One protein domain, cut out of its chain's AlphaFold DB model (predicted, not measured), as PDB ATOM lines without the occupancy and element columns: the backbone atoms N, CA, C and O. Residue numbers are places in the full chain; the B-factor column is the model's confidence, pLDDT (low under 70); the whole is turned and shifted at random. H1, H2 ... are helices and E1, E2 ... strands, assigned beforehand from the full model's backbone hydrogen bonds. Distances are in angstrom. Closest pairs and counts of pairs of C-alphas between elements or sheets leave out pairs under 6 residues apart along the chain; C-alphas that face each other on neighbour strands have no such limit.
ATOM      1  N   PHE A 277      17.255 -36.353 -40.977       85.31
ATOM      2  CA  PHE A 277      16.601 -37.268 -40.037       85.31
ATOM      3  C   PHE A 277      16.009 -36.529 -38.828       85.31
ATOM      4  O   PHE A 277      14.871 -36.790 -38.446       85.31
ATOM      5  N   ALA A 278      16.763 -35.597 -38.236       82.25
ATOM      6  CA  ALA A 278      16.302 -34.816 -37.091       82.25
ATOM      7  C   ALA A 278      15.111 -33.915 -37.445       82.25
ATOM      8  O   ALA A 278      14.177 -33.822 -36.653       82.25
ATOM      9  N   GLN A 279      15.120 -33.297 -38.630       84.56
ATOM     10  CA  GLN A 279      14.007 -32.474 -39.096       84.56
ATOM     11  C   GLN A 279      12.745 -33.320 -39.311       84.56
ATOM     12  O   GLN A 279      11.724 -33.029 -38.703       84.56
ATOM     13  N   LYS A 280      12.841 -34.435 -40.050       84.69
ATOM     14  CA  LYS A 280      11.707 -35.354 -40.263       84.69
ATOM     15  C   LYS A 280      11.151 -35.920 -38.956       84.69
ATOM     16  O   LYS A 280       9.940 -36.045 -38.801       84.69
ATOM     17  N   ALA A 281      12.024 -36.253 -38.003       84.75
ATOM     18  CA  ALA A 281      11.598 -36.706 -36.682       84.75
ATOM     19  C   ALA A 281      10.848 -35.606 -35.921       84.75
ATOM     20  O   ALA A 281       9.807 -35.885 -35.331       84.75
ATOM     21  N   LYS A 282      11.341 -34.364 -35.967       83.12
ATOM     22  CA  LYS A 282      10.690 -33.212 -35.342       83.12
ATOM     23  C   LYS A 282       9.326 -32.914 -35.967       83.12
ATOM     24  O   LYS A 282       8.371 -32.710 -35.224       83.12
ATOM     25  N   ASP A 283       9.233 -32.938 -37.294       85.12
ATOM     26  CA  ASP A 283       7.983 -32.712 -38.026       85.12
ATOM     27  C   ASP A 283       6.963 -33.812 -37.690       85.12
ATOM     28  O   ASP A 283       5.816 -33.531 -37.362       85.12
ATOM     29  N   TRP A 284       7.398 -35.076 -37.621       85.44
ATOM     30  CA  TRP A 284       6.539 -36.180 -37.186       85.44
ATOM     31  C   TRP A 284       6.039 -36.023 -35.741       85.44
ATOM     32  O   TRP A 284       4.863 -36.274 -35.469       85.44
ATOM     33  N   VAL A 285       6.899 -35.587 -34.811       83.25
ATOM     34  CA  VAL A 285       6.484 -35.292 -33.426       83.25
ATOM     35  C   VAL A 285       5.456 -34.160 -33.400       83.25
ATOM     36  O   VAL A 285       4.455 -34.273 -32.692       83.25
ATOM     37  N   GLY A 286       5.700 -33.091 -34.159       77.50
ATOM     38  CA  GLY A 286       4.871 -31.887 -34.178       77.50
ATOM     39  C   GLY A 286       3.511 -32.069 -34.846       77.50
ATOM     40  O   GLY A 286       2.524 -31.572 -34.311       77.50
ATOM     41  N   ASP A 287       3.451 -32.799 -35.958       78.94
ATOM     42  CA  ASP A 287       2.250 -32.873 -36.795       78.94
ATOM     43  C   ASP A 287       1.466 -34.167 -36.560       78.94
ATOM     44  O   ASP A 287       0.258 -34.141 -36.341       78.94
ATOM     45  N   VAL A 288       2.148 -35.316 -36.571       79.75
ATOM     46  CA  VAL A 288       1.487 -36.629 -36.514       79.75
ATOM     47  C   VAL A 288       1.249 -37.045 -35.069       79.75
ATOM     48  O   VAL A 288       0.121 -37.349 -34.678       79.75
ATOM     49  N   LYS A 289       2.307 -37.052 -34.248       79.19
ATOM     50  CA  LYS A 289       2.210 -37.593 -32.889       79.19
ATOM     51  C   LYS A 289       1.459 -36.667 -31.942       79.19
ATOM     52  O   LYS A 289       0.707 -37.144 -31.094       79.19
ATOM     53  N   LYS A 290       1.645 -35.356 -32.094       81.00
ATOM     54  CA  LYS A 290       0.888 -34.355 -31.343       81.00
ATOM     55  C   LYS A 290      -0.607 -34.460 -31.638       81.00
ATOM     56  O   LYS A 290      -1.369 -34.574 -30.688       81.00
ATOM     57  N   ALA A 291      -1.013 -34.529 -32.909       79.81
ATOM     58  CA  ALA A 291      -2.423 -34.660 -33.282       79.81
ATOM     59  C   ALA A 291      -3.068 -35.946 -32.725       79.81
ATOM     60  O   ALA A 291      -4.156 -35.888 -32.156       79.81
ATOM     61  N   GLU A 292      -2.372 -37.091 -32.797       81.19
ATOM     62  CA  GLU A 292      -2.840 -38.362 -32.209       81.19
ATOM     63  C   GLU A 292      -3.076 -38.246 -30.689       81.19
ATOM     64  O   GLU A 292      -4.049 -38.774 -30.145       81.19
ATOM     65  N   LEU A 293      -2.171 -37.568 -29.978       78.88
ATOM     66  CA  LEU A 293      -2.269 -37.392 -28.529       78.88
ATOM     67  C   LEU A 293      -3.302 -36.328 -28.135       78.88
ATOM     68  O   LEU A 293      -3.958 -36.491 -27.106       78.88
ATOM     69  N   GLU A 294      -3.487 -35.285 -28.944       80.50
ATOM     70  CA  GLU A 294      -4.524 -34.268 -28.736       80.50
ATOM     71  C   GLU A 294      -5.928 -34.867 -28.893       80.50
ATOM     72  O   GLU A 294      -6.808 -34.577 -28.083       80.50
ATOM     73  N   GLU A 295      -6.132 -35.783 -29.846       75.50
ATOM     74  CA  GLU A 295      -7.403 -36.503 -30.001       75.50
ATOM     75  C   GLU A 295      -7.714 -37.403 -28.791       75.50
ATOM     76  O   GLU A 295      -8.861 -37.498 -28.349       75.50
ATOM     77  N   ARG A 296      -6.691 -38.046 -28.212       70.62
ATOM     78  CA  ARG A 296      -6.857 -39.006 -27.106       70.62
ATOM     79  C   ARG A 296      -6.921 -38.372 -25.717       70.62
ATOM     80  O   ARG A 296      -7.616 -38.900 -24.851       70.62
ATOM     81  N   PHE A 297      -6.173 -37.295 -25.483       68.75
ATOM     82  CA  PHE A 297      -5.958 -36.722 -24.148       68.75
ATOM     83  C   PHE A 297      -6.213 -35.207 -24.070       68.75
ATOM     84  O   PHE A 297      -6.115 -34.622 -22.992       68.75
ATOM     85  N   GLY A 298      -6.570 -34.554 -25.180       76.62
ATOM     86  CA  GLY A 298      -6.898 -33.132 -25.216       76.62
ATOM     87  C   GLY A 298      -5.669 -32.236 -25.371       76.62
ATOM     88  O   GLY A 298      -5.250 -31.956 -26.484       76.62
ATOM     89  N   THR A 299      -5.121 -31.708 -24.270       77.88
ATOM     90  CA  THR A 299      -4.031 -30.710 -24.337       77.88
ATOM     91  C   THR A 299      -2.660 -31.384 -24.328       77.88
ATOM     92  O   THR A 299      -2.307 -32.056 -23.356       77.88
ATOM     93  N   VAL A 300      -1.864 -31.160 -25.376       81.06
ATOM     94  CA  VAL A 300      -0.492 -31.675 -25.499       81.06
ATOM     95  C   VAL A 300       0.493 -30.512 -25.549       81.06
ATOM     96  O   VAL A 300       0.322 -29.572 -26.323       81.06
ATOM     97  N   ILE A 301       1.533 -30.581 -24.721       82.06
ATOM     98  CA  ILE A 301       2.583 -29.559 -24.622       82.06
ATOM     99  C   ILE A 301       3.935 -30.218 -24.904       82.06
ATOM    100  O   ILE A 301       4.182 -31.354 -24.490       82.06
ATOM    101  N   LEU A 302       4.818 -29.516 -25.615       81.19
ATOM    102  CA  LEU A 302       6.160 -30.021 -25.914       81.19
ATOM    103  C   LEU A 302       7.075 -29.900 -24.690       81.19
ATOM    104  O   LEU A 302       6.968 -28.964 -23.893       81.19
ATOM    105  N   TRP A 303       8.017 -30.829 -24.541       80.25
ATOM    106  CA  TRP A 303       8.936 -30.846 -23.403       80.25
ATOM    107  C   TRP A 303       9.751 -29.550 -23.275       80.25
ATOM    108  O   TRP A 303       9.962 -29.084 -22.151       80.25
ATOM    109  N   LEU A 304      10.193 -28.948 -24.387       79.31
ATOM    110  CA  LEU A 304      10.897 -27.657 -24.366       79.31
ATOM    111  C   LEU A 304      10.037 -26.479 -23.873       79.31
ATOM    112  O   LEU A 304      10.590 -25.526 -23.328       79.31
ATOM    113  N   GLU A 305       8.715 -26.526 -24.043       80.50
ATOM    114  CA  GLU A 305       7.816 -25.438 -23.634       80.50
ATOM    115  C   GLU A 305       7.585 -25.427 -22.117       80.50
ATOM    116  O   GLU A 305       7.474 -24.355 -21.518       80.50
ATOM    117  N   LYS A 306       7.534 -26.610 -21.481       78.44
ATOM    118  CA  LYS A 306       7.325 -26.764 -20.032       78.44
ATOM    119  C   LYS A 306       8.279 -27.790 -19.396       78.44
ATOM    120  O   LYS A 306       7.993 -28.995 -19.399       78.44
ATOM    121  N   PRO A 307       9.394 -27.337 -18.781       75.12
ATOM    122  CA  PRO A 307      10.373 -28.217 -18.151       75.12
ATOM    123  C   PRO A 307       9.856 -28.848 -16.847       75.12
ATOM    124  O   PRO A 307       8.839 -28.454 -16.279       75.12
ATOM    125  N   GLU A 308      10.590 -29.843 -16.342       76.88
ATOM    126  CA  GLU A 308      10.178 -30.704 -15.222       76.88
ATOM    127  C   GLU A 308       9.892 -29.970 -13.907       76.88
ATOM    128  O   GLU A 308       9.035 -30.387 -13.131       76.88
ATOM    129  N   SER A 309      10.544 -28.830 -13.681       75.38
ATOM    130  CA  SER A 309      10.338 -27.991 -12.499       75.38
ATOM    131  C   SER A 309       8.932 -27.387 -12.408       75.38
ATOM    132  O   SER A 309       8.431 -27.177 -11.299       75.38
ATOM    133  N   GLU A 310       8.284 -27.141 -13.550       77.56
ATOM    134  CA  GLU A 310       7.004 -26.423 -13.662       77.56
ATOM    135  C   GLU A 310       5.787 -27.343 -13.803       77.56
ATOM    136  O   GLU A 310       4.671 -26.868 -13.985       77.56
ATOM    137  N   ARG A 311       5.977 -28.661 -13.704       79.75
ATOM    138  CA  ARG A 311       4.895 -29.643 -13.838       79.75
ATOM    139  C   ARG A 311       4.805 -30.566 -12.631       79.75
ATOM    140  O   ARG A 311       5.781 -30.764 -11.900       79.75
ATOM    141  N   ARG A 312       3.613 -31.101 -12.375       83.62
ATOM    142  CA  ARG A 312       3.360 -32.069 -11.297       83.62
ATOM    143  C   ARG A 312       2.534 -33.233 -11.827       83.62
ATOM    144  O   ARG A 312       1.479 -33.018 -12.414       83.62
ATOM    145  N   THR A 313       2.985 -34.454 -11.566       82.31
ATOM    146  CA  THR A 313       2.249 -35.664 -11.942       82.31
ATOM    147  C   THR A 313       0.975 -35.794 -11.116       82.31
ATOM    148  O   THR A 313       1.009 -35.809  -9.889       82.31
ATOM    149  N   VAL A 314      -0.159 -35.926 -11.790       79.81
ATOM    150  CA  VAL A 314      -1.470 -36.157 -11.191       79.81
ATOM    151  C   VAL A 314      -1.682 -37.662 -11.062       79.81
ATOM    152  O   VAL A 314      -1.653 -38.398 -12.043       79.81
ATOM    153  N   SER A 315      -1.919 -38.136  -9.838       78.50
ATOM    154  CA  SER A 315      -2.233 -39.543  -9.575       78.50
ATOM    155  C   SER A 315      -3.380 -39.708  -8.578       78.50
ATOM    156  O   SER A 315      -3.598 -38.873  -7.693       78.50
ATOM    157  N   SER A 316      -4.088 -40.837  -8.676       74.88
ATOM    158  CA  SER A 316      -5.198 -41.193  -7.777       74.88
ATOM    159  C   SER A 316      -4.777 -41.322  -6.308       74.88
ATOM    160  O   SER A 316      -5.596 -41.112  -5.412       74.88
ATOM    161  N   LYS A 317      -3.497 -41.619  -6.042       74.50
ATOM    162  CA  LYS A 317      -2.930 -41.670  -4.686       74.50
ATOM    163  C   LYS A 317      -2.795 -40.286  -4.060       74.50
ATOM    164  O   LYS A 317      -3.028 -40.138  -2.863       74.50
ATOM    165  N   GLU A 318      -2.416 -39.283  -4.843       72.50
ATOM    166  CA  GLU A 318      -2.133 -37.950  -4.308       72.50
ATOM    167  C   GLU A 318      -3.387 -37.084  -4.168       72.50
ATOM    168  O   GLU A 318      -3.510 -36.357  -3.180       72.50
ATOM    169  N   LEU A 319      -4.328 -37.200  -5.109       70.19
ATOM    170  CA  LEU A 319      -5.523 -36.348  -5.190       70.19
ATOM    171  C   LEU A 319      -6.832 -37.067  -4.813       70.19
ATOM    172  O   LEU A 319      -7.849 -36.410  -4.601       70.19
ATOM    173  N   GLY A 320      -6.811 -38.398  -4.684       69.81
ATOM    174  CA  GLY A 320      -7.994 -39.216  -4.400       69.81
ATOM    175  C   GLY A 320      -8.783 -39.586  -5.664       69.81
ATOM    176  O   GLY A 320      -8.788 -38.858  -6.654       69.81
ATOM    177  N   LYS A 321      -9.467 -40.743  -5.639       72.88
ATOM    178  CA  LYS A 321     -10.142 -41.319  -6.822       72.88
ATOM    179  C   LYS A 321     -11.231 -40.412  -7.409       72.88
ATOM    180  O   LYS A 321     -11.240 -40.189  -8.611       72.88
ATOM    181  N   GLN A 322     -12.083 -39.825  -6.563       71.19
ATOM    182  CA  GLN A 322     -13.165 -38.943  -7.021       71.19
ATOM    183  C   GLN A 322     -12.638 -37.697  -7.743       71.19
ATOM    184  O   GLN A 322     -13.114 -37.383  -8.829       71.19
ATOM    185  N   GLN A 323     -11.635 -37.011  -7.187       70.19
ATOM    186  CA  GLN A 323     -11.090 -35.796  -7.801       70.19
ATOM    187  C   GLN A 323     -10.310 -36.104  -9.087       70.19
ATOM    188  O   GLN A 323     -10.351 -35.326 -10.041       70.19
ATOM    189  N   PHE A 324      -9.634 -37.254  -9.129       75.75
ATOM    190  CA  PHE A 324      -8.897 -37.712 -10.302       75.75
ATOM    191  C   PHE A 324      -9.815 -38.032 -11.490       75.75
ATOM    192  O   PHE A 324      -9.506 -37.608 -12.598       75.75
ATOM    193  N   GLU A 325     -10.934 -38.730 -11.253       72.00
ATOM    194  CA  GLU A 325     -11.871 -39.203 -12.292       72.00
ATOM    195  C   GLU A 325     -12.909 -38.152 -12.723       72.00
ATOM    196  O   GLU A 325     -13.348 -38.163 -13.866       72.00
ATOM    197  N   SER A 326     -13.323 -37.247 -11.826       69.00
ATOM    198  CA  SER A 326     -14.379 -36.260 -12.125       69.00
ATOM    199  C   SER A 326     -13.869 -34.836 -12.352       69.00
ATOM    200  O   SER A 326     -14.546 -34.043 -13.003       69.00
ATOM    201  N   GLY A 327     -12.686 -34.498 -11.828       71.12
ATOM    202  CA  GLY A 327     -12.131 -33.145 -11.897       71.12
ATOM    203  C   GLY A 327     -10.931 -33.029 -12.831       71.12
ATOM    204  O   GLY A 327     -10.919 -32.199 -13.737       71.12
ATOM    205  N   CYS A 328      -9.896 -33.842 -12.609       74.25
ATOM    206  CA  CYS A 328      -8.603 -33.648 -13.273       74.25
ATOM    207  C   CYS A 328      -8.515 -34.254 -14.684       74.25
ATOM    208  O   CYS A 328      -7.754 -33.740 -15.498       74.25
ATOM    209  N   THR A 329      -9.279 -35.301 -15.009       70.62
ATOM    210  CA  THR A 329      -9.167 -36.013 -16.303       70.62
ATOM    211  C   THR A 329      -9.626 -35.186 -17.507       70.62
ATOM    212  O   THR A 329      -9.122 -35.391 -18.600       70.62
ATOM    213  N   GLY A 330     -10.545 -34.232 -17.313       67.88
ATOM    214  CA  GLY A 330     -11.024 -33.313 -18.359       67.88
ATOM    215  C   GLY A 330     -10.514 -31.875 -18.216       67.88
ATOM    216  O   GLY A 330     -11.024 -30.965 -18.871       67.88
ATOM    217  N   CYS A 331      -9.564 -31.632 -17.310       75.50
ATOM    218  CA  CYS A 331      -9.070 -30.291 -17.020       75.50
ATOM    219  C   CYS A 331      -8.073 -29.828 -18.089       75.50
ATOM    220  O   CYS A 331      -7.110 -30.529 -18.373       75.50
ATOM    221  N   LYS A 332      -8.232 -28.600 -18.602       73.69
ATOM    222  CA  LYS A 332      -7.291 -27.988 -19.566       73.69
ATOM    223  C   LYS A 332      -5.867 -27.833 -19.019       73.69
ATOM    224  O   LYS A 332      -4.917 -27.787 -19.789       73.69
ATOM    225  N   SER A 333      -5.723 -27.743 -17.696       78.31
ATOM    226  CA  SER A 333      -4.422 -27.647 -17.025       78.31
ATOM    227  C   SER A 333      -3.749 -29.008 -16.818       78.31
ATOM    228  O   SER A 333      -2.594 -29.035 -16.397       78.31
ATOM    229  N   ASN A 334      -4.459 -30.114 -17.073       80.81
ATOM    230  CA  ASN A 334      -3.906 -31.463 -17.088       80.81
ATOM    231  C   ASN A 334      -3.549 -31.818 -18.535       80.81
ATOM    232  O   ASN A 334      -4.432 -32.020 -19.364       80.81
ATOM    233  N   CYS A 335      -2.260 -31.847 -18.840       80.75
ATOM    234  CA  CYS A 335      -1.756 -32.057 -20.187       80.75
ATOM    235  C   CYS A 335      -0.884 -33.307 -20.276       80.75
ATOM    236  O   CYS A 335      -0.329 -33.790 -19.284       80.75
ATOM    237  N   VAL A 336      -0.708 -33.786 -21.502       83.12
ATOM    238  CA  VAL A 336       0.321 -34.770 -21.841       83.12
ATOM    239  C   VAL A 336       1.569 -34.019 -22.294       83.12
ATOM    240  O   VAL A 336       1.489 -33.126 -23.139       83.12
ATOM    241  N   ILE A 337       2.724 -34.371 -21.729       83.12
ATOM    242  CA  ILE A 337       4.010 -33.813 -22.161       83.12
ATOM    243  C   ILE A 337       4.623 -34.743 -23.195       83.12
ATOM    244  O   ILE A 337       4.923 -35.893 -22.878       83.12
ATOM    245  N   LEU A 338       4.836 -34.239 -24.407       82.44
ATOM    246  CA  LEU A 338       5.480 -34.962 -25.500       82.44
ATOM    247  C   LEU A 338       6.974 -34.610 -25.555       82.44
ATOM    248  O   LEU A 338       7.340 -33.434 -25.590       82.44
ATOM    249  N   ASP A 339       7.843 -35.621 -25.538       79.50
ATOM    250  CA  ASP A 339       9.295 -35.445 -25.585       79.50
ATOM    251  C   ASP A 339       9.752 -35.154 -27.025       79.50
ATOM    252  O   ASP A 339       9.664 -35.999 -27.922       79.50
ATOM    253  N   ASP A 340      10.236 -33.931 -27.235       77.19
ATOM    254  CA  ASP A 340      10.784 -33.414 -28.490       77.19
ATOM    255  C   ASP A 340      12.320 -33.350 -28.479       77.19
ATOM    256  O   ASP A 340      12.943 -32.719 -29.337       77.19
ATOM    257  N   ARG A 341      12.968 -34.003 -27.507       77.81
ATOM    258  CA  ARG A 341      14.430 -34.068 -27.454       77.81
ATOM    259  C   ARG A 341      14.980 -35.110 -28.435       77.81
ATOM    260  O   ARG A 341      14.384 -36.179 -28.616       77.81
ATOM    261  N   PRO A 342      16.184 -34.872 -28.994       66.94
ATOM    262  CA  PRO A 342      16.864 -35.851 -29.835       66.94
ATOM    263  C   PRO A 342      16.963 -37.219 -29.147       66.94
ATOM    264  O   PRO A 342      17.324 -37.298 -27.974       66.94
ATOM    265  N   MET A 343      16.672 -38.292 -29.891       67.38
ATOM    266  CA  MET A 343      16.689 -39.701 -29.442       67.38
ATOM    267  C   MET A 343      15.574 -40.126 -28.468       67.38
ATOM    268  O   MET A 343      15.511 -41.306 -28.128       67.38
ATOM    269  N   LYS A 344      14.670 -39.227 -28.058       71.00
ATOM    270  CA  LYS A 344      13.475 -39.561 -27.252       71.00
ATOM    271  C   LYS A 344      12.152 -39.255 -27.957       71.00
ATOM    272  O   LYS A 344      11.102 -39.215 -27.323       71.00
ATOM    273  N   TRP A 345      12.208 -39.083 -29.273       72.38
ATOM    274  CA  TRP A 345      11.066 -38.750 -30.117       72.38
ATOM    275  C   TRP A 345       9.877 -39.691 -29.883       72.38
ATOM    276  O   TRP A 345      10.005 -40.910 -30.001       72.38
ATOM    277  N   GLY A 346       8.719 -39.118 -29.549       68.00
ATOM    278  CA  GLY A 346       7.463 -39.855 -29.373       68.00
ATOM    279  C   GLY A 346       7.226 -40.447 -27.979       68.00
ATOM    280  O   GLY A 346       6.136 -40.968 -27.727       68.00
ATOM    281  N   GLN A 347       8.190 -40.349 -27.054       79.94
ATOM    282  CA  GLN A 347       7.927 -40.632 -25.641       79.94
ATOM    283  C   GLN A 347       7.028 -39.538 -25.066       79.94
ATOM    284  O   GLN A 347       7.220 -38.360 -25.351       79.94
ATOM    285  N   HIS A 348       6.046 -39.921 -24.260       82.38
ATOM    286  CA  HIS A 348       5.132 -38.977 -23.635       82.38
ATOM    287  C   HIS A 348       4.913 -39.330 -22.167       82.38
ATOM    288  O   HIS A 348       5.057 -40.487 -21.763       82.38
ATOM    289  N   VAL A 349       4.620 -38.309 -21.367       82.88
ATOM    290  CA  VAL A 349       4.291 -38.443 -19.950       82.88
ATOM    291  C   VAL A 349       2.872 -37.939 -19.738       82.88
ATOM    292  O   VAL A 349       2.585 -36.757 -19.944       82.88
ATOM    293  N   ASP A 350       2.008 -38.847 -19.298       82.50
ATOM    294  CA  ASP A 350       0.594 -38.569 -19.074       82.50
ATOM    295  C   ASP A 350       0.351 -37.814 -17.764       82.50
ATOM    296  O   ASP A 350       1.159 -37.844 -16.827       82.50
ATOM    297  N   ASN A 351      -0.834 -37.203 -17.682       80.62
ATOM    298  CA  ASN A 351      -1.407 -36.630 -16.467       80.62
ATOM    299  C   ASN A 351      -0.489 -35.614 -15.765       80.62
ATOM    300  O   ASN A 351      -0.238 -35.716 -14.562       80.62
ATOM    301  N   GLN A 352       0.057 -34.654 -16.509       81.81
ATOM    302  CA  GLN A 352       0.907 -33.602 -15.958       81.81
ATOM    303  C   GLN A 352       0.098 -32.323 -15.748       81.81
ATOM    304  O   GLN A 352      -0.398 -31.721 -16.695       81.81
ATOM    305  N   CYS A 353      -0.012 -31.875 -14.499       82.06
ATOM    306  CA  CYS A 353      -0.623 -30.592 -14.177       82.06
ATOM    307  C   CYS A 353       0.398 -29.465 -14.335       82.06
ATOM    308  O   CYS A 353       1.445 -29.482 -13.679       82.06
ATOM    309  N   VAL A 354       0.070 -28.483 -15.177       82.06
ATOM    310  CA  VAL A 354       0.874 -27.265 -15.404       82.06
ATOM    311  C   VAL A 354       0.572 -26.190 -14.356       82.06
ATOM    312  O   VAL A 354       1.406 -25.342 -14.062       82.06
ATOM    313  N   ASP A 355      -0.621 -26.233 -13.758       80.81
ATOM    314  CA  ASP A 355      -1.005 -25.331 -12.674       80.81
ATOM    315  C   ASP A 355      -0.549 -25.907 -11.323       80.81
ATOM    316  O   ASP A 355      -1.196 -26.778 -10.726       80.81
ATOM    317  N   THR A 356       0.614 -25.448 -10.858       79.38
ATOM    318  CA  THR A 356       1.221 -25.907  -9.603       79.38
ATOM    319  C   THR A 356       0.429 -25.479  -8.372       79.38
ATOM    320  O   THR A 356       0.407 -26.208  -7.373       79.38
ATOM    321  N   ASP A 357      -0.248 -24.335  -8.441       80.25
ATOM    322  CA  ASP A 357      -0.977 -23.758  -7.316       80.25
ATOM    323  C   ASP A 357      -2.297 -24.502  -7.112       80.25
ATOM    324  O   ASP A 357      -2.584 -24.966  -6.002       80.25
ATOM    325  N   CYS A 358      -3.031 -24.755  -8.200       81.56
ATOM    326  CA  CYS A 358      -4.216 -25.607  -8.199       81.56
ATOM    327  C   CYS A 358      -3.893 -27.011  -7.664       81.56
ATOM    328  O   CYS A 358      -4.539 -27.476  -6.718       81.56
ATOM    329  N   PHE A 359      -2.836 -27.657  -8.171       81.94
ATOM    330  CA  PHE A 359      -2.416 -28.982  -7.704       81.94
ATOM    331  C   PHE A 359      -2.099 -29.002  -6.200       81.94
ATOM    332  O   PHE A 359      -2.523 -29.911  -5.477       81.94
ATOM    333  N   SER A 360      -1.386 -27.986  -5.700       82.06
ATOM    334  CA  SER A 360      -1.043 -27.882  -4.278       82.06
ATOM    335  C   SER A 360      -2.281 -27.719  -3.385       82.06
ATOM    336  O   SER A 360      -2.370 -28.351  -2.327       82.06
ATOM    337  N   SER A 361      -3.271 -26.943  -3.842       80.81
ATOM    338  CA  SER A 361      -4.522 -26.700  -3.123       80.81
ATOM    339  C   SER A 361      -5.382 -27.965  -3.013       80.81
ATOM    340  O   SER A 361      -5.834 -28.312  -1.919       80.81
TER     341      SER A 361
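What this domain is: This is residues 277 to 361 of the 621 residues of the protein "POLO box domain-containing protein" of Vibrio sp. 10N.261.45.E1 (UniProt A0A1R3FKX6). A small three-stranded sheet is covered on one face by the long helix H1, making two layers, a helix layer over a sheet layer. H1 begins at one end of the elongated whole, and the short helices H2, H3 and H4 lie towards the other end. The 85 printed residues hold H1 E1 H2 H3 E2 E3 H4 along the chain; the sheet is mixed, order E1 E2 E3, and the class is mixed, helices and strands. The whole is compact, with a radius of gyration of the C-alphas of 13.7 A and spans of 44 by 26 by 18 A.

Where its parts are: Start with the sheet: E1 is residues 300 to 302, E2 334 to 338, 13.1 A, and E3 348 to 353, 13.9 A. Find C-alpha 277 at (16.601, -37.268, -40.037), where H1, residues 277 to 297, begins its 27.6 A, with a kink of 29 degrees near residue 291. H2 is residues 316 to 319, H3 321 to 328, and H4 356 to 361, ending at (-4.522, -26.700, -3.123).

How they stand to each other: E1 and E2 are parallel, with N 301 and O 336 3.0 A apart; E1, H2 H3, E2 form a strand-helix-strand unit, parallel neighbours with helices between. The hairpin E2 and E3 is antiparallel, with N 335 and O 352 2.8 A apart. H1 is on the sheet at a height of 7.2 A, along the strands, at 17 degrees to E2 on the local plane; their closest C-alphas, Phe 297 and Val 336, are 7.0 A apart. H3 only grazes the sheet, with residues 324 to 328. H2 and H4 are not on it. Every O i to N i+4 pair is within hydrogen-bond range in H4, 14 of 17 in H1 and 3 of 4 in H3; H2 is too short for one.

The domain as a whole: C-alphas 277 and 322 are the farthest apart, 44.5 A. The printed part has no cut. The link E1 to H2 is long. pLDDT is under 70 at residues 297, 320, 326, 330, 342 to 343 and 346.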